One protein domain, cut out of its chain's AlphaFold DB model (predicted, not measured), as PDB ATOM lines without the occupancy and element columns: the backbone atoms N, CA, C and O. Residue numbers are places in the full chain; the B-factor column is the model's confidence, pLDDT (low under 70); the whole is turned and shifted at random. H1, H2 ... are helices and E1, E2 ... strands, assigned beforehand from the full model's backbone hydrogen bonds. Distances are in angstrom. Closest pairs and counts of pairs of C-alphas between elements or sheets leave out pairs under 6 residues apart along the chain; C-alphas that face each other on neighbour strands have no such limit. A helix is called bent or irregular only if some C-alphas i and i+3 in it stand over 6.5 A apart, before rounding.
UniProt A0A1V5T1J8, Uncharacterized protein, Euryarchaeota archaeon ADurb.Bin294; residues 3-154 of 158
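This is residues 3 to 154 of the 158 residues of an uncharacterized protein of Euryarchaeota archaeon ADurb.Bin294 (UniProt A0A1V5T1J8). A strongly twisted sheet of eight strands curls like part of a barrel and folds at E5 into two leaves, E2 E3 E1 E4 and E8 E6 E7, with H3, H4, H5 and H6 over one of its faces. H1 and H2 lie at the far end of the first leaf, and residues 121 to 127 stick out as a free loop. The printed part has 152 residues, with six named helices and eight named strands that follow each other along the chain as E1 H1 H2 E2 E3 H3 H4 E4 E5 H5 E6 E7 E8 H6; the sheet is mixed, in the order E2 E3 E1 E4 E5 E8 E6 E7, and the class is mixed, helices and strands. It is compact, with a radius of gyration of the C-alphas of 15.8 A and spans of 45 by 40 by 28 A.

E1 is residues 3 to 7, from C-alpha 3 at (277.530, 186.545, 203.493). The other strands are E2, 33 to 35; E3, 38 to 42; E4, 64 to 72, 22.5 A long; E5, 75 to 77; E6, 99 to 104, 16.5 A; E7, 110 to 113; and E8, 131 to 136, 16.5 A. The helices are H1, 13 to 19; H2, 21 to 27; H3, 46 to 55, 14.2 A; H4, 57 to 63; H5, 79 to 88, 12.3 A; and H6, 139 to 148, 14.2 A, ending at C-alpha 148, (300.736, 180.916, 211.770).

The folded sheet, bent back into two leaves that face each other, has E5 as hinge. E4 is antiparallel to E1 (N 4 to O 68, 2.9 A) and to E5 (N 77 to O 69, 2.8 A). E5 and E8 are parallel at 66 degrees, with N 136 and O 76 at 2.9 A. E1, H1 H2, E2 and E3, H3 H4, E4 are split strand-helix-strand units, another strand between their two parallel strands, with right-handed crossovers. H3, 9.6 A over the sheet, runs along the strands; H6, 8.6 A over it, runs slantwise to them, its Phe 142 C-alpha 6.4 A from that of Ile 100 in E6. H1 only grazes the sheet; H2 is not on it but touches H3, C-alphas of Ala 26 and Asp 55 closest at 6.8 A. H3 and H5 touch at a steep tilt of 42 degrees, C-alphas of Ser 47 and Leu 87 closest at 7.2 A. Every O i to N i+4 pair is within hydrogen-bond range in H1, H2, H3, H4 and H6, and 5 of 6 in H5.

The C-alphas of Glu 21 and Arg 154, the two farthest apart, are 45.4 A apart. The printed part has no cut. The link from E7 to E8 is long, 17 residues. The mean pLDDT of the printed part is 87.4; residues 118 to 129 and 149 to 154 are under 70.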
ATOM      1  N   LEU A   3     276.460 187.503 203.725       97.06
ATOM      2  CA  LEU A   3     277.530 186.545 203.493       97.06
ATOM      3  C   LEU A   3     278.568 187.231 202.602       97.06
ATOM      4  O   LEU A   3     278.266 187.563 201.456       97.06
ATOM      5  N   LEU A   4     279.766 187.454 203.131       97.25
ATOM      6  CA  LEU A   4     280.919 187.946 202.382       97.25
ATOM      7  C   LEU A   4     281.760 186.742 201.966       97.25
ATOM      8  O   LEU A   4     282.141 185.941 202.815       97.25
ATOM      9  N   VAL A   5     282.055 186.606 200.677       97.56
ATOM     10  CA  VAL A   5     282.969 185.580 200.165       97.56
ATOM     11  C   VAL A   5     284.132 186.278 199.480       97.56
ATOM     12  O   VAL A   5     283.928 187.008 198.510       97.56
ATOM     13  N   PHE A   6     285.342 186.032 199.973       96.75
ATOM     14  CA  PHE A   6     286.567 186.590 199.414       96.75
ATOM     15  C   PHE A   6     286.977 185.827 198.162       96.75
ATOM     16  O   PHE A   6     287.006 184.592 198.168       96.75
ATOM     17  N   SER A   7     287.338 186.547 197.107       96.44
ATOM     18  CA  SER A   7     287.930 185.964 195.903       96.44
ATOM     19  C   SER A   7     289.337 185.433 196.177       96.44
ATOM     20  O   SER A   7     290.024 185.869 197.101       96.44
ATOM     21  N   ARG A   8     289.797 184.491 195.351       95.25
ATOM     22  CA  ARG A   8     291.235 184.219 195.208       95.25
ATOM     23  C   ARG A   8     291.910 185.290 194.343       95.25
ATOM     24  O   ARG A   8     291.247 185.818 193.446       95.25
ATOM     25  N   PRO A   9     293.217 185.547 194.536       93.94
ATOM     26  CA  PRO A   9     293.995 186.425 193.665       93.94
ATOM     27  C   PRO A   9     293.790 186.099 192.183       93.94
ATOM     28  O   PRO A   9     293.850 184.935 191.776       93.94
ATOM     29  N   GLY A  10     293.510 187.122 191.376       91.75
ATOM     30  CA  GLY A  10     293.285 186.983 189.933       91.75
ATOM     31  C   GLY A  10     291.963 186.317 189.520       91.75
ATOM     32  O   GLY A  10     291.724 186.153 188.322       91.75
ATOM     33  N   ILE A  11     291.085 185.948 190.459       94.06
ATOM     34  CA  ILE A  11     289.792 185.315 190.167       94.06
ATOM     35  C   ILE A  11     288.647 186.308 190.358       94.06
ATOM     36  O   ILE A  11     288.439 186.854 191.437       94.06
ATOM     37  N   ARG A  12     287.823 186.475 189.316       93.31
ATOM     38  CA  ARG A  12     286.553 187.211 189.405       93.31
ATOM     39  C   ARG A  12     285.443 186.281 189.876       93.31
ATOM     40  O   ARG A  12     284.719 185.705 189.062       93.31
ATOM     41  N   LEU A  13     285.321 186.120 191.194       95.56
ATOM     42  CA  LEU A  13     284.413 185.153 191.819       95.56
ATOM     43  C   LEU A  13     282.966 185.274 191.321       95.56
ATOM     44  O   LEU A  13     282.350 184.259 190.997       95.56
ATOM     45  N   TYR A  14     282.437 186.494 191.191       95.50
ATOM     46  CA  TYR A  14     281.079 186.715 190.686       95.50
ATOM     47  C   TYR A  14     280.863 186.083 189.301       95.50
ATOM     48  O   TYR A  14     279.869 185.393 189.068       95.50
ATOM     49  N   GLN A  15     281.820 186.269 188.388       95.50
ATOM     50  CA  GLN A  15     281.744 185.743 187.025       95.50
ATOM     51  C   GLN A  15     281.834 184.214 186.996       95.50
ATOM     52  O   GLN A  15     281.078 183.572 186.266       95.50
ATOM     53  N   GLU A  16     282.708 183.623 187.813       96.62
ATOM     54  CA  GLU A  16     282.839 182.165 187.921       96.62
ATOM     55  C   GLU A  16     281.557 181.514 188.457       96.62
ATOM     56  O   GLU A  16     281.092 180.507 187.919       96.62
ATOM     57  N   LEU A  17     280.917 182.129 189.454       95.88
ATOM     58  CA  LEU A  17     279.626 181.665 189.968       95.88
ATOM     59  C   LEU A  17     278.510 181.832 188.930       95.88
ATOM     60  O   LEU A  17     277.676 180.944 188.784       95.88
ATOM     61  N   ARG A  18     278.514 182.931 188.163       95.31
ATOM     62  CA  ARG A  18     277.534 183.187 187.094       95.31
ATOM     63  C   ARG A  18     277.622 182.174 185.950       95.31
ATOM     64  O   ARG A  18     276.601 181.877 185.338       95.31
ATOM     65  N   ARG A  19     278.823 181.664 185.654       95.75
ATOM     66  CA  ARG A  19     279.083 180.657 184.605       95.75
ATOM     67  C   ARG A  19     278.626 179.253 184.991       95.75
ATOM     68  O   ARG A  19     278.364 178.441 184.109       95.75
ATOM     69  N   SER A  20     278.544 178.951 186.284       96.06
ATOM     70  CA  SER A  20     278.061 177.660 186.765       96.06
ATOM     71  C   SER A  20     276.551 177.694 186.968       96.06
ATOM     72  O   SER A  20     276.050 178.422 187.819       96.06
ATOM     73  N   GLU A  21     275.824 176.842 186.245       95.62
ATOM     74  CA  GLU A  21     274.376 176.694 186.423       95.62
ATOM     75  C   GLU A  21     274.014 176.321 187.869       95.62
ATOM     76  O   GLU A  21     273.120 176.921 188.461       95.62
ATOM     77  N   THR A  22     274.750 175.386 188.477       95.56
ATOM     78  CA  THR A  22     274.533 174.961 189.866       95.56
ATOM     79  C   THR A  22     274.739 176.107 190.856       95.56
ATOM     80  O   THR A  22     273.863 176.354 191.684       95.56
ATOM     81  N   ALA A  23     275.861 176.832 190.764       94.75
ATOM     82  CA  ALA A  23     276.122 177.958 191.661       94.75
ATOM     83  C   ALA A  23     275.095 179.077 191.461       94.75
ATOM     84  O   ALA A  23     274.569 179.632 192.428       94.75
ATOM     85  N   TRP A  24     274.773 179.392 190.204       95.00
ATOM     86  CA  TRP A  24     273.828 180.451 189.897       95.00
ATOM     87  C   TRP A  24     272.402 180.109 190.330       95.00
ATOM     88  O   TRP A  24     271.690 180.985 190.815       95.00
ATOM     89  N   ASN A  25     271.984 178.846 190.237       94.88
ATOM     90  CA  ASN A  25     270.681 178.412 190.735       94.88
ATOM     91  C   ASN A  25     270.525 178.634 192.244       94.88
ATOM     92  O   ASN A  25     269.436 179.018 192.672       94.88
ATOM     93  N   ALA A  26     271.599 178.469 193.023       94.00
ATOM     94  CA  ALA A  26     271.606 178.796 194.447       94.00
ATOM     95  C   ALA A  26     271.583 180.316 194.703       94.00
ATOM     96  O   ALA A  26     270.932 180.778 195.635       94.00
ATOM     97  N   LEU A  27     272.257 181.113 193.864       94.44
ATOM     98  CA  LEU A  27     272.470 182.549 194.096       94.44
ATOM     99  C   LEU A  27     271.424 183.489 193.494       94.44
ATOM    100  O   LEU A  27     271.257 184.600 193.992       94.44
ATOM    101  N   ARG A  28     270.723 183.085 192.431       89.69
ATOM    102  CA  ARG A  28     269.915 183.987 191.584       89.69
ATOM    103  C   ARG A  28     268.821 184.766 192.312       89.69
ATOM    104  O   ARG A  28     268.349 185.768 191.789       89.69
ATOM    105  N   PHE A  29     268.402 184.296 193.484       90.88
ATOM    106  CA  PHE A  29     267.368 184.932 194.299       90.88
ATOM    107  C   PHE A  29     267.914 185.916 195.340       90.88
ATOM    108  O   PHE A  29     267.130 186.615 195.973       90.88
ATOM    109  N   TYR A  30     269.234 185.973 195.520       92.62
ATOM    110  CA  TYR A  30     269.880 186.744 196.582       92.62
ATOM    111  C   TYR A  30     270.527 188.055 196.110       92.62
ATOM    112  O   TYR A  30     271.150 188.731 196.925       92.62
ATOM    113  N   ASP A  31     270.395 188.409 194.825       91.00
ATOM    114  CA  ASP A  31     270.987 189.616 194.216       91.00
ATOM    115  C   ASP A  31     272.453 189.855 194.655       91.00
ATOM    116  O   ASP A  31     272.757 190.846 195.328       91.00
ATOM    117  N   PRO A  32     273.367 188.902 194.372       95.69
ATOM    118  CA  PRO A  32     274.757 189.011 194.801       95.69
ATOM    119  C   PRO A  32     275.414 190.270 194.224       95.69
ATOM    120  O   PRO A  32     275.279 190.561 193.037       95.69
ATOM    121  N   LYS A  33     276.174 190.989 195.054       95.25
ATOM    122  CA  LYS A  33     276.896 192.204 194.664       95.25
ATOM    123  C   LYS A  33     278.391 191.944 194.612       95.25
ATOM    124  O   LYS A  33     278.960 191.390 195.549       95.25
ATOM    125  N   GLU A  34     279.017 192.355 193.518       94.69
ATOM    126  CA  GLU A  34     280.470 192.333 193.379       94.69
ATOM    127  C   GLU A  34     281.095 193.470 194.201       94.69
ATOM    128  O   GLU A  34     280.541 194.566 194.302       94.69
ATOM    129  N   THR A  35     282.234 193.182 194.820       92.44
ATOM    130  CA  THR A  35     283.032 194.093 195.651       92.44
ATOM    131  C   THR A  35     284.504 193.960 195.257       92.44
ATOM    132  O   THR A  35     284.858 192.942 194.658       92.44
ATOM    133  N   PRO A  36     285.380 194.920 195.611       89.62
ATOM    134  CA  PRO A  36     286.811 194.814 195.313       89.62
ATOM    135  C   PRO A  36     287.446 193.501 195.800       89.62
ATOM    136  O   PRO A  36     288.212 192.876 195.074       89.62
ATOM    137  N   VAL A  37     287.042 193.019 196.979       92.69
ATOM    138  CA  VAL A  37     287.609 191.814 197.612       92.69
ATOM    139  C   VAL A  37     286.919 190.498 197.231       92.69
ATOM    140  O   VAL A  37     287.392 189.417 197.589       92.69
ATOM    141  N   GLY A  38     285.774 190.547 196.549       95.06
ATOM    142  CA  GLY A  38     284.954 189.363 196.292       95.06
ATOM    143  C   GLY A  38     283.482 189.669 196.077       95.06
ATOM    144  O   GLY A  38     283.134 190.558 195.301       95.06
ATOM    145  N   ILE A  39     282.592 188.930 196.740       96.50
ATOM    146  CA  ILE A  39     281.145 189.147 196.630       96.50
ATOM    147  C   ILE A  39     280.482 189.279 197.994       96.50
ATOM    148  O   ILE A  39     280.834 188.587 198.948       96.50
ATOM    149  N   ILE A  40     279.452 190.115 198.049       96.56
ATOM    150  CA  ILE A  40     278.544 190.226 199.183       96.56
ATOM    151  C   ILE A  40     277.169 189.735 198.756       96.56
ATOM    152  O   ILE A  40     276.607 190.179 197.753       96.56
ATOM    153  N   VAL A  41     276.600 188.839 199.554       96.94
ATOM    154  CA  VAL A  41     275.257 188.308 199.348       96.94
ATOM    155  C   VAL A  41     274.381 188.686 200.530       96.94
ATOM    156  O   VAL A  41     274.637 188.283 201.667       96.94
ATOM    157  N   LYS A  42     273.335 189.472 200.267       95.75
ATOM    158  CA  LYS A  42     272.394 189.885 201.306       95.75
ATOM    159  C   LYS A  42     271.439 188.741 201.614       95.75
ATOM    160  O   LYS A  42     270.819 188.171 200.722       95.75
ATOM    161  N   VAL A  43     271.285 188.435 202.897       94.75
ATOM    162  CA  VAL A  43     270.457 187.323 203.374       94.75
ATOM    163  C   VAL A  43     269.499 187.792 204.464       94.75
ATOM    164  O   VAL A  43     269.768 188.744 205.201       94.75
ATOM    165  N   SER A  44     268.344 187.132 204.547       91.88
ATOM    166  CA  SER A  44     267.264 187.494 205.473       91.88
ATOM    167  C   SER A  44     267.538 187.072 206.917       91.88
ATOM    168  O   SER A  44     267.013 187.680 207.844       91.88
ATOM    169  N   SER A  45     268.348 186.033 207.112       91.56
ATOM    170  CA  SER A  45     268.667 185.460 208.418       91.56
ATOM    171  C   SER A  45     270.008 184.735 208.388       91.56
ATOM    172  O   SER A  45     270.532 184.417 207.316       91.56
ATOM    173  N   LEU A  46     270.537 184.421 209.569       90.75
ATOM    174  CA  LEU A  46     271.770 183.655 209.695       90.75
ATOM    175  C   LEU A  46     271.624 182.221 209.182       90.75
ATOM    176  O   LEU A  46     272.515 181.722 208.505       90.75
ATOM    177  N   SER A  47     270.487 181.572 209.445       91.44
ATOM    178  CA  SER A  47     270.219 180.220 208.946       91.44
ATOM    179  C   SER A  47     270.208 180.180 207.416       91.44
ATOM    180  O   SER A  47     270.781 179.268 206.824       91.44
ATOM    181  N   ALA A  48     269.635 181.202 206.766       93.06
ATOM    182  CA  ALA A  48     269.699 181.343 205.311       93.06
ATOM    183  C   ALA A  48     271.142 181.549 204.822       93.06
ATOM    184  O   ALA A  48     271.550 180.936 203.839       93.06
ATOM    185  N   ALA A  49     271.935 182.352 205.539       94.50
ATOM    186  CA  ALA A  49     273.352 182.555 205.248       94.50
ATOM    187  C   ALA A  49     274.150 181.240 205.305       94.50
ATOM    188  O   ALA A  49     274.907 180.932 204.388       94.50
ATOM    189  N   LEU A  50     273.969 180.458 206.373       94.12
ATOM    190  CA  LEU A  50     274.651 179.180 206.595       94.12
ATOM    191  C   LEU A  50     274.231 178.117 205.573       94.12
ATOM    192  O   LEU A  50     275.082 177.361 205.096       94.12
ATOM    193  N   SER A  51     272.945 178.079 205.209       94.38
ATOM    194  CA  SER A  51     272.443 177.222 204.131       94.38
ATOM    195  C   SER A  51     273.101 177.591 202.805       94.38
ATOM    196  O   SER A  51     273.701 176.736 202.164       94.38
ATOM    197  N   LEU A  52     273.092 178.878 202.441       96.06
ATOM    198  CA  LEU A  52     273.693 179.349 201.195       96.06
ATOM    199  C   LEU A  52     275.203 179.076 201.141       96.06
ATOM    200  O   LEU A  52     275.715 178.608 200.126       96.06
ATOM    201  N   ALA A  53     275.927 179.317 202.235       95.62
ATOM    202  CA  ALA A  53     277.350 178.991 202.325       95.62
ATOM    203  C   ALA A  53     277.609 177.483 202.142       95.62
ATOM    204  O   ALA A  53     278.630 177.095 201.574       95.62
ATOM    205  N   SER A  54     276.680 176.629 202.583       95.00
ATOM    206  CA  SER A  54     276.763 175.179 202.392       95.00
ATOM    207  C   SER A  54     276.514 174.781 200.936       95.00
ATOM    208  O   SER A  54     277.312 174.021 200.385       95.00
ATOM    209  N   ASP A  55     275.501 175.360 200.288       95.75
ATOM    210  CA  ASP A  55     275.209 175.149 198.861       95.75
ATOM    211  C   ASP A  55     276.378 175.602 197.970       95.75
ATOM    212  O   ASP A  55     276.709 174.971 196.964       95.75
ATOM    213  N   LEU A  56     277.065 176.676 198.371       96.00
ATOM    214  CA  LEU A  56     278.207 177.238 197.652       96.00
ATOM    215  C   LEU A  56     279.562 176.662 198.076       96.00
ATOM    216  O   LEU A  56     280.576 177.020 197.476       96.00
ATOM    217  N   LYS A  57     279.618 175.751 199.056       95.06
ATOM    218  CA  LYS A  57     280.867 175.279 199.686       95.06
ATOM    219  C   LYS A  57     281.929 174.834 198.679       95.06
ATOM    220  O   LYS A  57     283.107 175.157 198.835       95.06
ATOM    221  N   TYR A  58     281.528 174.096 197.642       96.25
ATOM    222  CA  TYR A  58     282.446 173.660 196.586       96.25
ATOM    223  C   TYR A  58     283.059 174.849 195.832       96.25
ATOM    224  O   TYR A  58     284.271 174.886 195.621       96.25
ATOM    225  N   PHE A  59     282.232 175.826 195.454       96.31
ATOM    226  CA  PHE A  59     282.646 176.997 194.686       96.31
ATOM    227  C   PHE A  59     283.485 177.959 195.516       96.31
ATOM    228  O   PHE A  59     284.515 178.419 195.033       96.31
ATOM    229  N   ILE A  60     283.108 178.184 196.779       95.25
ATOM    230  CA  ILE A  60     283.907 178.957 197.736       95.25
ATOM    231  C   ILE A  60     285.287 178.320 197.873       95.25
ATOM    232  O   ILE A  60     286.290 179.001 197.727       95.25
ATOM    233  N   ARG A  61     285.372 176.997 198.050       95.06
ATOM    234  CA  ARG A  61     286.671 176.318 198.157       95.06
ATOM    235  C   ARG A  61     287.509 176.424 196.880       95.06
ATOM    236  O   ARG A  61     288.733 176.466 196.964       95.06
ATOM    237  N   LYS A  62     286.871 176.397 195.708       96.00
ATOM    238  CA  LYS A  62     287.551 176.382 194.405       96.00
ATOM    239  C   LYS A  62     288.018 177.768 193.958       96.00
ATOM    240  O   LYS A  62     289.132 177.895 193.461       96.00
ATOM    241  N   PHE A  63     287.165 178.774 194.114       96.19
ATOM    242  CA  PHE A  63     287.344 180.115 193.549       96.19
ATOM    243  C   PHE A  63     287.499 181.205 194.609       96.19
ATOM    244  O   PHE A  63     288.010 182.278 194.302       96.19
ATOM    245  N   GLY A  64     287.068 180.934 195.840       94.38
ATOM    246  CA  GLY A  64     287.224 181.823 196.980       94.38
ATOM    247  C   GLY A  64     288.419 181.461 197.863       94.38
ATOM    248  O   GLY A  64     288.973 180.355 197.796       94.38
ATOM    249  N   SER A  65     288.832 182.436 198.664       93.94
ATOM    250  CA  SER A  65     289.890 182.294 199.670       93.94
ATOM    251  C   SER A  65     289.301 181.945 201.033       93.94
ATOM    252  O   SER A  65     289.791 181.039 201.700       93.94
ATOM    253  N   ASP A  66     288.223 182.630 201.419       95.81
ATOM    254  CA  ASP A  66     287.477 182.384 202.653       95.81
ATOM    255  C   ASP A  66     286.082 183.040 202.588       95.81
ATOM    256  O   ASP A  66     285.739 183.676 201.587       95.81
ATOM    257  N   TYR A  67     285.276 182.909 203.642       97.00
ATOM    258  CA  TYR A  67     283.987 183.587 203.775       97.00
ATOM    259  C   TYR A  67     283.661 183.965 205.225       97.00
ATOM    260  O   TYR A  67     284.040 183.279 206.172       97.00
ATOM    261  N   LEU A  68     282.910 185.053 205.385       97.50
ATOM    262  CA  LEU A  68     282.494 185.612 206.669       97.50
ATOM    263  C   LEU A  68     281.000 185.912 206.687       97.50
ATOM    264  O   LEU A  68     280.377 186.172 205.653       97.50
ATOM    265  N   PHE A  69     280.441 185.939 207.891       97.12
ATOM    266  CA  PHE A  69     279.077 186.385 208.134       97.12
ATOM    267  C   PHE A  69     279.091 187.765 208.776       97.12
ATOM    268  O   PHE A  69     279.682 187.954 209.832       97.12
ATOM    269  N   GLU A  70     278.411 188.720 208.158       95.19
ATOM    270  CA  GLU A  70     278.160 190.032 208.741       95.19
ATOM    271  C   GLU A  70     276.834 189.997 209.504       95.19
ATOM    272  O   GLU A  70     275.748 189.922 208.906       95.19
ATOM    273  N   ILE A  71     276.914 190.018 210.832       90.69
ATOM    274  CA  ILE A  71     275.751 189.896 211.721       90.69
ATOM    275  C   ILE A  71     275.018 191.237 211.803       90.69
ATOM    276  O   ILE A  71     273.813 191.317 211.547       90.69
ATOM    277  N   THR A  72     275.776 192.298 212.065       87.06
ATOM    278  CA  THR A  72     275.366 193.705 211.997       87.06
ATOM    279  C   THR A  72     276.366 194.471 211.135       87.06
ATOM    280  O   THR A  72     277.499 194.009 211.021       87.06
ATOM    281  N   PRO A  73     275.993 195.623 210.545       87.75
ATOM    282  CA  PRO A  73     276.906 196.412 209.721       87.75
ATOM    283  C   PRO A  73     278.277 196.619 210.389       87.75
ATOM    284  O   PRO A  73     278.338 197.139 211.502       87.75
ATOM    285  N   GLY A  74     279.350 196.166 209.738       86.38
ATOM    286  CA  GLY A  74     280.733 196.245 210.227       86.38
ATOM    287  C   GLY A  74     281.155 195.183 211.252       86.38
ATOM    288  O   GLY A  74     282.313 195.176 211.657       86.38
ATOM    289  N   MET A  75     280.263 194.276 211.669       90.88
ATOM    290  CA  MET A  75     280.576 193.181 212.595       90.88
ATOM    291  C   MET A  75     280.581 191.841 211.863       90.88
ATOM    292  O   MET A  75     279.523 191.260 211.590       90.88
ATOM    293  N   TYR A  76     281.782 191.332 211.600       96.06
ATOM    294  CA  TYR A  76     281.992 190.060 210.920       96.06
ATOM    295  C   TYR A  76     282.322 188.940 211.905       96.06
ATOM    296  O   TYR A  76     282.964 189.159 212.932       96.06
ATOM    297  N   CYS A  77     281.911 187.718 211.582       95.75
ATOM    298  CA  CYS A  77     282.319 186.530 212.314       95.75
ATOM    299  C   CYS A  77     282.610 185.345 211.391       95.75
ATOM    300  O   CYS A  77     282.066 185.237 210.284       95.75
ATOM    301  N   THR A  78     283.454 184.438 211.873       96.81
ATOM    302  CA  THR A  78     283.764 183.181 211.190       96.81
ATOM    303  C   THR A  78     282.557 182.234 211.186       96.81
ATOM    304  O   THR A  78     281.611 182.406 211.968       96.81
ATOM    305  N   PRO A  79     282.561 181.194 210.331       94.94
ATOM    306  CA  PRO A  79     281.508 180.181 210.327       94.94
ATOM    307  C   PRO A  79     281.355 179.445 211.660       94.94
ATOM    308  O   PRO A  79     280.243 179.047 212.004       94.94
ATOM    309  N   SER A  80     282.449 179.272 212.402       93.50
ATOM    310  CA  SER A  80     282.460 178.623 213.716       93.50
ATOM    311  C   SER A  80     281.655 179.445 214.726       93.50
ATOM    312  O   SER A  80     280.687 178.939 215.290       93.50
ATOM    313  N   VAL A  81     281.948 180.747 214.840       93.56
ATOM    314  CA  VAL A  81     281.216 181.674 215.727       93.56
ATOM    315  C   VAL A  81     279.770 181.873 215.285       93.56
ATOM    316  O   VAL A  81     278.869 181.953 216.119       93.56
ATOM    317  N   ALA A  82     279.517 181.939 213.976       92.31
ATOM    318  CA  ALA A  82     278.161 182.031 213.442       92.31
ATOM    319  C   ALA A  82     277.277 180.871 213.937       92.31
ATOM    320  O   ALA A  82     276.143 181.101 214.359       92.31
ATOM    321  N   ARG A  83     277.795 179.637 213.918       90.62
ATOM    322  CA  ARG A  83     277.056 178.460 214.396       90.62
ATOM    323  C   ARG A  83     276.884 178.473 215.914       90.62
ATOM    324  O   ARG A  83     275.745 178.535 216.367       90.62
ATOM    325  N   SER A  84     277.973 178.509 216.679       89.31
ATOM    326  CA  SER A  84     277.892 178.339 218.135       89.31
ATOM    327  C   SER A  84     277.150 179.490 218.817       89.31
ATOM    328  O   SER A  84     276.213 179.292 219.593       89.31
ATOM    329  N   ARG A  85     277.521 180.737 218.508       83.06
ATOM    330  CA  ARG A  85     277.035 181.911 219.243       83.06
ATOM    331  C   ARG A  85     275.642 182.343 218.820       83.06
ATOM    332  O   ARG A  85     274.826 182.710 219.661       83.06
ATOM    333  N   TYR A  86     275.380 182.368 217.518       80.38
ATOM    334  CA  TYR A  86     274.183 183.024 216.997       80.38
ATOM    335  C   TYR A  86     273.091 182.043 216.576       80.38
ATOM    336  O   TYR A  86     271.909 182.377 216.700       80.38
ATOM    337  N   LEU A  87     273.460 180.850 216.099       82.94
ATOM    338  CA  LEU A  87     272.489 179.817 215.752       82.94
ATOM    339  C   LEU A  87     272.141 178.951 216.969       82.94
ATOM    340  O   LEU A  87     270.974 178.882 217.347       82.94
ATOM    341  N   GLU A  88     273.141 178.327 217.587       88.19
ATOM    342  CA  GLU A  88     272.970 177.389 218.708       88.19
ATOM    343  C   GLU A  88     272.810 178.109 220.052       88.19
ATOM    344  O   GLU A  88     272.194 177.571 220.970       88.19
ATOM    345  N   ARG A  89     273.269 179.367 220.130       84.12
ATOM    346  CA  ARG A  89     273.198 180.220 221.328       84.12
ATOM    347  C   ARG A  89     273.874 179.577 222.532       84.12
ATOM    348  O   ARG A  89     273.368 179.665 223.652       84.12
ATOM    349  N   GLU A  90     275.012 178.934 222.297       84.44
ATOM    350  CA  GLU A  90     275.803 178.364 223.378       84.44
ATOM    351  C   GLU A  90     276.230 179.474 224.363       84.44
ATOM    352  O   GLU A  90     276.327 180.653 223.987       84.44
ATOM    353  N   PRO A  91     276.435 179.148 225.647       78.31
ATOM    354  CA  PRO A  91     276.926 180.112 226.620       78.31
ATOM    355  C   PRO A  91     278.366 180.515 226.285       78.31
ATOM    356  O   PRO A  91     279.238 179.667 226.130       78.31
ATOM    357  N   HIS A  92     278.617 181.820 226.214       76.94
ATOM    358  CA  HIS A  92     279.931 182.380 225.902       76.94
ATOM    359  C   HIS A  92     280.235 183.594 226.791       76.94
ATOM    360  O   HIS A  92     279.299 184.244 227.268       76.94
ATOM    361  N   PRO A  93     281.520 183.926 227.000       78.50
ATOM    362  CA  PRO A  93     281.921 185.154 227.683       78.50
ATOM    363  C   PRO A  93     281.414 186.416 226.962       78.50
ATOM    364  O   PRO A  93     281.442 186.501 225.731       78.50
ATOM    365  N   ASP A  94     280.972 187.400 227.749       79.06
ATOM    366  CA  ASP A  94     280.567 188.733 227.289       79.06
ATOM    367  C   ASP A  94     281.426 189.801 228.003       79.06
ATOM    368  O   ASP A  94     281.377 189.876 229.235       79.06
ATOM    369  N   PRO A  95     282.241 190.601 227.281       84.12
ATOM    370  CA  PRO A  95     282.388 190.648 225.823       84.12
ATOM    371  C   PRO A  95     283.162 189.456 225.236       84.12
ATOM    372  O   PRO A  95     283.956 188.806 225.913       84.12
ATOM    373  N   TRP A  96     282.959 189.204 223.937       87.25
ATOM    374  CA  TRP A  96     283.643 188.131 223.209       87.25
ATOM    375  C   TRP A  96     285.161 188.371 223.146       87.25
ATOM    376  O   TRP A  96     285.574 189.407 222.615       87.25
ATOM    377  N   PRO A  97     285.993 187.435 223.634       87.44
ATOM    378  CA  PRO A  97     287.409 187.709 223.857       87.44
ATOM    379  C   PRO A  97     288.295 187.476 222.626       87.44
ATOM    380  O   PRO A  97     289.391 188.028 222.572       87.44
ATOM    381  N   TRP A  98     287.847 186.702 221.630       93.31
ATOM    382  CA  TRP A  98     288.693 186.300 220.498       93.31
ATOM    383  C   TRP A  98     288.365 187.046 219.206       93.31
ATOM    384  O   TRP A  98     287.253 186.968 218.671       93.31
ATOM    385  N   LYS A  99     289.368 187.744 218.671       93.75
ATOM    386  CA  LYS A  99     289.276 188.509 217.427       93.75
ATOM    387  C   LYS A  99     290.503 188.272 216.560       93.75
ATOM    388  O   LYS A  99     291.610 188.187 217.076       93.75
ATOM    389  N   ILE A 100     290.290 188.209 215.254       95.06
ATOM    390  CA  ILE A 100     291.340 188.169 214.235       95.06
ATOM    391  C   ILE A 100     291.046 189.226 213.174       95.06
ATOM    392  O   ILE A 100     289.893 189.608 212.963       95.06
ATOM    393  N   TRP A 101     292.085 189.689 212.495       94.44
ATOM    394  CA  TRP A 101     291.998 190.692 211.444       94.44
ATOM    395  C   TRP A 101     292.252 190.042 210.095       94.44
ATOM    396  O   TRP A 101     293.243 189.339 209.915       94.44
ATOM    397  N   TYR A 102     291.339 190.261 209.156       94.25
ATOM    398  CA  TYR A 102     291.477 189.822 207.771       94.25
ATOM    399  C   TYR A 102     291.957 191.028 206.972       94.25
ATOM    400  O   TYR A 102     291.269 192.043 206.943       94.25
ATOM    401  N   LEU A 103     293.125 190.913 206.349       92.94
ATOM    402  CA  LEU A 103     293.694 191.904 205.442       92.94
ATOM    403  C   LEU A 103     293.619 191.349 204.023       92.94
ATOM    404  O   LEU A 103     294.217 190.311 203.735       92.94
ATOM    405  N   VAL A 104     292.911 192.040 203.141       92.44
ATOM    406  CA  VAL A 104     292.957 191.775 201.704       92.44
ATOM    407  C   VAL A 104     293.934 192.764 201.095       92.44
ATOM    408  O   VAL A 104     293.699 193.966 201.143       92.44
ATOM    409  N   LYS A 105     295.041 192.256 200.562       90.19
ATOM    410  CA  LYS A 105     296.050 193.056 199.861       90.19
ATOM    411  C   LYS A 105     295.542 193.465 198.475       90.19
ATOM    412  O   LYS A 105     294.671 192.793 197.924       90.19
ATOM    413  N   GLY A 106     296.152 194.485 197.867       85.62
ATOM    414  CA  GLY A 106     295.784 194.962 196.521       85.62
ATOM    415  C   GLY A 106     295.901 193.914 195.397       85.62
ATOM    416  O   GLY A 106     295.248 194.011 194.362       85.62
ATOM    417  N   ASP A 107     296.675 192.840 195.599       86.75
ATOM    418  CA  ASP A 107     296.742 191.691 194.679       86.75
ATOM    419  C   ASP A 107     295.579 190.683 194.853       86.75
ATOM    420  O   ASP A 107     295.485 189.690 194.123       86.75
ATOM    421  N   GLY A 108     294.682 190.925 195.813       87.31
ATOM    422  CA  GLY A 108     293.579 190.050 196.205       87.31
ATOM    423  C   GLY A 108     293.974 188.940 197.185       87.31
ATOM    424  O   GLY A 108     293.157 188.060 197.468       87.31
ATOM    425  N   SER A 109     295.213 188.929 197.688       91.50
ATOM    426  CA  SER A 109     295.669 187.938 198.665       91.50
ATOM    427  C   SER A 109     295.087 188.232 200.043       91.50
ATOM    428  O   SER A 109     295.215 189.337 200.564       91.50
ATOM    429  N   LEU A 110     294.483 187.214 200.657       92.94
ATOM    430  CA  LEU A 110     293.928 187.300 202.005       92.94
ATOM    431  C   LEU A 110     294.957 186.830 203.043       92.94
ATOM    432  O   LEU A 110     295.391 185.677 203.014       92.94
ATOM    433  N   VAL A 111     295.298 187.703 203.989       92.19
ATOM    434  CA  VAL A 111     296.189 187.424 205.124       92.19
ATOM    435  C   VAL A 111     295.427 187.620 206.433       92.19
ATOM    436  O   VAL A 111     294.554 188.479 206.529       92.19
ATOM    437  N   LYS A 112     295.734 186.802 207.444       92.56
ATOM    438  CA  LYS A 112     295.086 186.849 208.761       92.56
ATOM    439  C   LYS A 112     296.100 187.237 209.833       92.56
ATOM    440  O   LYS A 112     297.218 186.727 209.818       92.56
ATOM    441  N   TYR A 113     295.685 188.092 210.761       90.38
ATOM    442  CA  TYR A 113     296.492 188.556 211.888       90.38
ATOM    443  C   TYR A 113     295.738 188.361 213.208       90.38
ATOM    444  O   TYR A 113     294.515 188.493 213.254       90.38
ATOM    445  N   ASP A 114     296.459 188.059 214.287       87.38
ATOM    446  CA  ASP A 114     295.910 187.963 215.648       87.38
ATOM    447  C   ASP A 114     295.934 189.306 216.400       87.38
ATOM    448  O   ASP A 114     295.397 189.420 217.500       87.38
ATOM    449  N   THR A 115     296.539 190.327 215.794       85.62
ATOM    450  CA  THR A 115     296.572 191.718 216.247       85.62
ATOM    451  C   THR A 115     296.308 192.648 215.064       85.62
ATOM    452  O   THR A 115     296.422 192.243 213.905       85.62
ATOM    453  N   PHE A 116     295.918 193.897 215.335       81.69
ATOM    454  CA  PHE A 116     295.691 194.868 214.266       81.69
ATOM    455  C   PHE A 116     296.992 195.090 213.466       81.69
ATOM    456  O   PHE A 116     298.018 195.421 214.071       81.69
ATOM    457  N   PRO A 117     296.981 194.925 212.131       71.94
ATOM    458  CA  PRO A 117     298.184 195.064 211.319       71.94
ATOM    459  C   PRO A 117     298.703 196.509 211.353       71.94
ATOM    460  O   PRO A 117     298.037 197.439 210.904       71.94
ATOM    461  N   GLN A 118     299.923 196.710 211.869       66.62
ATOM    462  CA  GLN A 118     300.546 198.040 211.965       66.62
ATOM    463  C   GLN A 118     300.808 198.680 210.594       66.62
ATOM    464  O   GLN A 118     300.884 199.902 210.503       66.62
ATOM    465  N   SER A 119     300.896 197.883 209.521       60.78
ATOM    466  CA  SER A 119     300.994 198.372 208.138       60.78
ATOM    467  C   SER A 119     299.797 199.232 207.719       60.78
ATOM    468  O   SER A 119     299.915 200.037 206.802       60.78
ATOM    469  N   CYS A 120     298.670 199.128 208.431       55.62
ATOM    470  CA  CYS A 120     297.470 199.923 208.197       55.62
ATOM    471  C   CYS A 120     297.433 201.238 209.010       55.62
ATOM    472  O   CYS A 120     296.412 201.922 208.993       55.62
ATOM    473  N   ASN A 121     298.514 201.612 209.717       49.62
ATOM    474  CA  ASN A 121     298.626 202.881 210.463       49.62
ATOM    475  C   ASN A 121     298.899 204.115 209.584       49.62
ATOM    476  O   ASN A 121     299.130 205.198 210.122       49.62
ATOM    477  N   HIS A 122     298.888 203.997 208.256       45.12
ATOM    478  CA  HIS A 122     298.957 205.183 207.411       45.12
ATOM    479  C   HIS A 122     297.607 205.901 207.391       45.12
ATOM    480  O   HIS A 122     296.563 205.279 207.203       45.12
ATOM    481  N   ASP A 123     297.652 207.214 207.641       42.97
ATOM    482  CA  ASP A 123     296.514 208.129 207.641       42.97
ATOM    483  C   ASP A 123     295.478 207.761 206.572       42.97
ATOM    484  O   ASP A 123     295.814 207.570 205.402       42.97
ATOM    485  N   ARG A 124     294.200 207.733 206.978       45.19
ATOM    486  CA  ARG A 124     293.009 207.440 206.149       45.19
ATOM    487  C   ARG A 124     292.856 208.321 204.889       45.19
ATOM    488  O   ARG A 124     291.877 208.161 204.168       45.19
ATOM    489  N   ASP A 125     293.795 209.231 204.640       42.03
ATOM    490  CA  ASP A 125     293.857 210.142 203.494       42.03
ATOM    491  C   ASP A 125     294.669 209.604 202.307       42.03
ATOM    492  O   ASP A 125     294.580 210.158 201.209       42.03
ATOM    493  N   GLN A 126     295.433 208.518 202.466       42.59
ATOM    494  CA  GLN A 126     295.980 207.795 201.319       42.59
ATOM    495  C   GLN A 126     295.078 206.605 201.019       42.59
ATOM    496  O   GLN A 126     294.827 205.778 201.888       42.59
ATOM    497  N   ALA A 127     294.565 206.557 199.788       43.91
ATOM    498  CA  ALA A 127     293.775 205.456 199.255       43.91
ATOM    499  C   ALA A 127     294.586 204.153 199.327       43.91
ATOM    500  O   ALA A 127     295.284 203.789 198.382       43.91
ATOM    501  N   SER A 128     294.550 203.497 200.484       53.94
ATOM    502  CA  SER A 128     295.129 202.181 200.677       53.94
ATOM    503  C   SER A 128     294.299 201.209 199.855       53.94
ATOM    504  O   SER A 128     293.090 201.111 200.050       53.94
ATOM    505  N   ASP A 129     294.949 200.500 198.938       67.81
ATOM    506  CA  ASP A 129     294.365 199.431 198.114       67.81
ATOM    507  C   ASP A 129     294.121 198.145 198.934       67.81
ATOM    508  O   ASP A 129     294.008 197.049 198.394       67.81
ATOM    509  N   GLU A 130     294.120 198.267 200.264       82.94
ATOM    510  CA  GLU A 130     294.000 197.163 201.203       82.94
ATOM    511  C   GLU A 130     292.745 197.321 202.062       82.94
ATOM    512  O   GLU A 130     292.533 198.353 202.704       82.94
ATOM    513  N   ASP A 131     291.940 196.262 202.120       88.44
ATOM    514  CA  ASP A 131     290.721 196.201 202.922       88.44
ATOM    515  C   ASP A 131     290.967 195.396 204.206       88.44
ATOM    516  O   ASP A 131     291.456 194.263 204.165       88.44
ATOM    517  N   VAL A 132     290.589 195.963 205.357       91.50
ATOM    518  CA  VAL A 132     290.762 195.340 206.681       91.50
ATOM    519  C   VAL A 132     289.414 195.060 207.329       91.50
ATOM    520  O   VAL A 132     288.566 195.946 207.442       91.50
ATOM    521  N   PHE A 133     289.246 193.844 207.846       93.06
ATOM    522  CA  PHE A 133     288.042 193.413 208.551       93.06
ATOM    523  C   PHE A 133     288.395 192.934 209.959       93.06
ATOM    524  O   PHE A 133     289.222 192.036 210.122       93.06
ATOM    525  N   GLU A 134     287.742 193.498 210.978       93.88
ATOM    526  CA  GLU A 134     287.736 192.922 212.327       93.88
ATOM    527  C   GLU A 134     286.740 191.753 212.363       93.88
ATOM    528  O   GLU A 134     285.562 191.917 212.027       93.88
ATOM    529  N   VAL A 135     287.209 190.569 212.760       96.19
ATOM    530  CA  VAL A 135     286.435 189.327 212.694       96.19
ATOM    531  C   VAL A 135     286.399 188.637 214.052       96.19
ATOM    532  O   VAL A 135     287.430 188.277 214.620       96.19
ATOM    533  N   LEU A 136     285.191 188.384 214.553       95.56
ATOM    534  CA  LEU A 136     284.971 187.516 215.708       95.56
ATOM    535  C   LEU A 136     285.230 186.058 215.306       95.56
ATOM    536  O   LEU A 136     284.631 185.559 214.349       95.56
ATOM    537  N   CYS A 137     286.092 185.370 216.047       94.94
ATOM    538  CA  CYS A 137     286.500 183.990 215.765       94.94
ATOM    539  C   CYS A 137     286.442 183.114 217.022       94.94
ATOM    540  O   CYS A 137     286.228 183.634 218.120       94.94
ATOM    541  N   SER A 138     286.578 181.797 216.865       93.81
ATOM    542  CA  SER A 138     286.706 180.883 218.004       93.81
ATOM    543  C   SER A 138     288.109 180.941 218.620       93.81
ATOM    544  O   SER A 138     289.052 181.452 218.012       93.81
ATOM    545  N   GLU A 139     288.262 180.400 219.829       93.38
ATOM    546  CA  GLU A 139     289.564 180.298 220.498       93.38
ATOM    547  C   GLU A 139     290.574 179.489 219.671       93.38
ATOM    548  O   GLU A 139     291.750 179.853 219.574       93.38
ATOM    549  N   GLU A 140     290.120 178.414 219.029       92.81
ATOM    550  CA  GLU A 140     290.955 177.560 218.188       92.81
ATOM    551  C   GLU A 140     291.435 178.316 216.950       92.81
ATOM    552  O   GLU A 140     292.620 178.274 216.619       92.81
ATOM    553  N   GLU A 141     290.537 179.048 216.283       94.12
ATOM    554  CA  GLU A 141     290.872 179.871 215.118       94.12
ATOM    555  C   GLU A 141     291.865 180.978 215.485       94.12
ATOM    556  O   GLU A 141     292.829 181.210 214.753       94.12
ATOM    557  N   PHE A 142     291.669 181.620 216.638       93.31
ATOM    558  CA  PHE A 142     292.587 182.621 217.169       93.31
ATOM    559  C   PHE A 142     293.971 182.030 217.457       93.31
ATOM    560  O   PHE A 142     294.990 182.580 217.037       93.31
ATOM    561  N   THR A 143     294.016 180.872 218.118       92.31
ATOM    562  CA  THR A 143     295.263 180.173 218.454       92.31
ATOM    563  C   THR A 143     296.026 179.761 217.198       92.31
ATOM    564  O   THR A 143     297.228 180.007 217.101       92.31
ATOM    565  N   VAL A 144     295.341 179.196 216.200       91.62
ATOM    566  CA  VAL A 144     295.948 178.851 214.903       91.62
ATOM    567  C   VAL A 144     296.474 180.100 214.201       91.62
ATOM    568  O   VAL A 144     297.599 180.088 213.708       91.62
ATOM    569  N   CYS A 145     295.702 181.191 214.187       90.06
ATOM    570  CA  CYS A 145     296.128 182.446 213.573       90.06
ATOM    571  C   CYS A 145     297.410 182.984 214.216       90.06
ATOM    572  O   CYS A 145     298.342 183.338 213.504       90.06
ATOM    573  N   ARG A 146     297.490 182.981 215.549       87.25
ATOM    574  CA  ARG A 146     298.684 183.401 216.294       87.25
ATOM    575  C   ARG A 146     299.906 182.535 215.989       87.25
ATOM    576  O   ARG A 146     301.013 183.048 215.858       87.25
ATOM    577  N   LEU A 147     299.725 181.221 215.874       86.44
ATOM    578  CA  LEU A 147     300.818 180.291 215.570       86.44
ATOM    579  C   LEU A 147     301.325 180.420 214.127       86.44
ATOM    580  O   LEU A 147     302.509 180.201 213.878       86.44
ATOM    581  N   CYS A 148     300.439 180.768 213.194       79.69
ATOM    582  CA  CYS A 148     300.736 180.916 211.770       79.69
ATOM    583  C   CYS A 148     301.000 182.366 211.338       79.69
ATOM    584  O   CYS A 148     301.178 182.604 210.142       79.69
ATOM    585  N   ALA A 149     300.992 183.324 212.270       68.62
ATOM    586  CA  ALA A 149     301.226 184.723 211.955       68.62
ATOM    587  C   ALA A 149     302.615 184.891 211.304       68.62
ATOM    588  O   ALA A 149     303.588 184.303 211.790       68.62
ATOM    589  N   PRO A 150     302.725 185.655 210.201       63.88
ATOM    590  CA  PRO A 150     304.008 185.915 209.555       63.88
ATOM    591  C   PRO A 150     304.985 186.576 210.543       63.88
ATOM    592  O   PRO A 150     304.581 187.410 211.354       63.88
ATOM    593  N   GLU A 151     306.267 186.192 210.484       54.72
ATOM    594  CA  GLU A 151     307.286 186.544 211.494       54.72
ATOM    595  C   GLU A 151     307.491 188.057 211.696       54.72
ATOM    596  O   GLU A 151     307.911 188.463 212.776       54.72
ATOM    597  N   ASP A 152     307.084 188.894 210.736       52.41
ATOM    598  CA  ASP A 152     307.147 190.364 210.814       52.41
ATOM    599  C   ASP A 152     306.248 190.990 211.909       52.41
ATOM    600  O   ASP A 152     306.286 192.201 212.117       52.41
ATOM    601  N   VAL A 153     305.428 190.197 212.615       51.66
ATOM    602  CA  VAL A 153     304.495 190.672 213.664       51.66
ATOM    603  C   VAL A 153     304.707 189.965 215.012       51.66
ATOM    604  O   VAL A 153     303.951 190.179 215.959       51.66
ATOM    605  N   ARG A 154     305.775 189.170 215.177       46.56
ATOM    606  CA  ARG A 154     306.197 188.725 216.516       46.56
ATOM    607  C   ARG A 154     306.869 189.887 217.238       46.56
ATOM    608  O   ARG A 154     308.086 189.984 217.307       46.56
TER     609      ARG A 154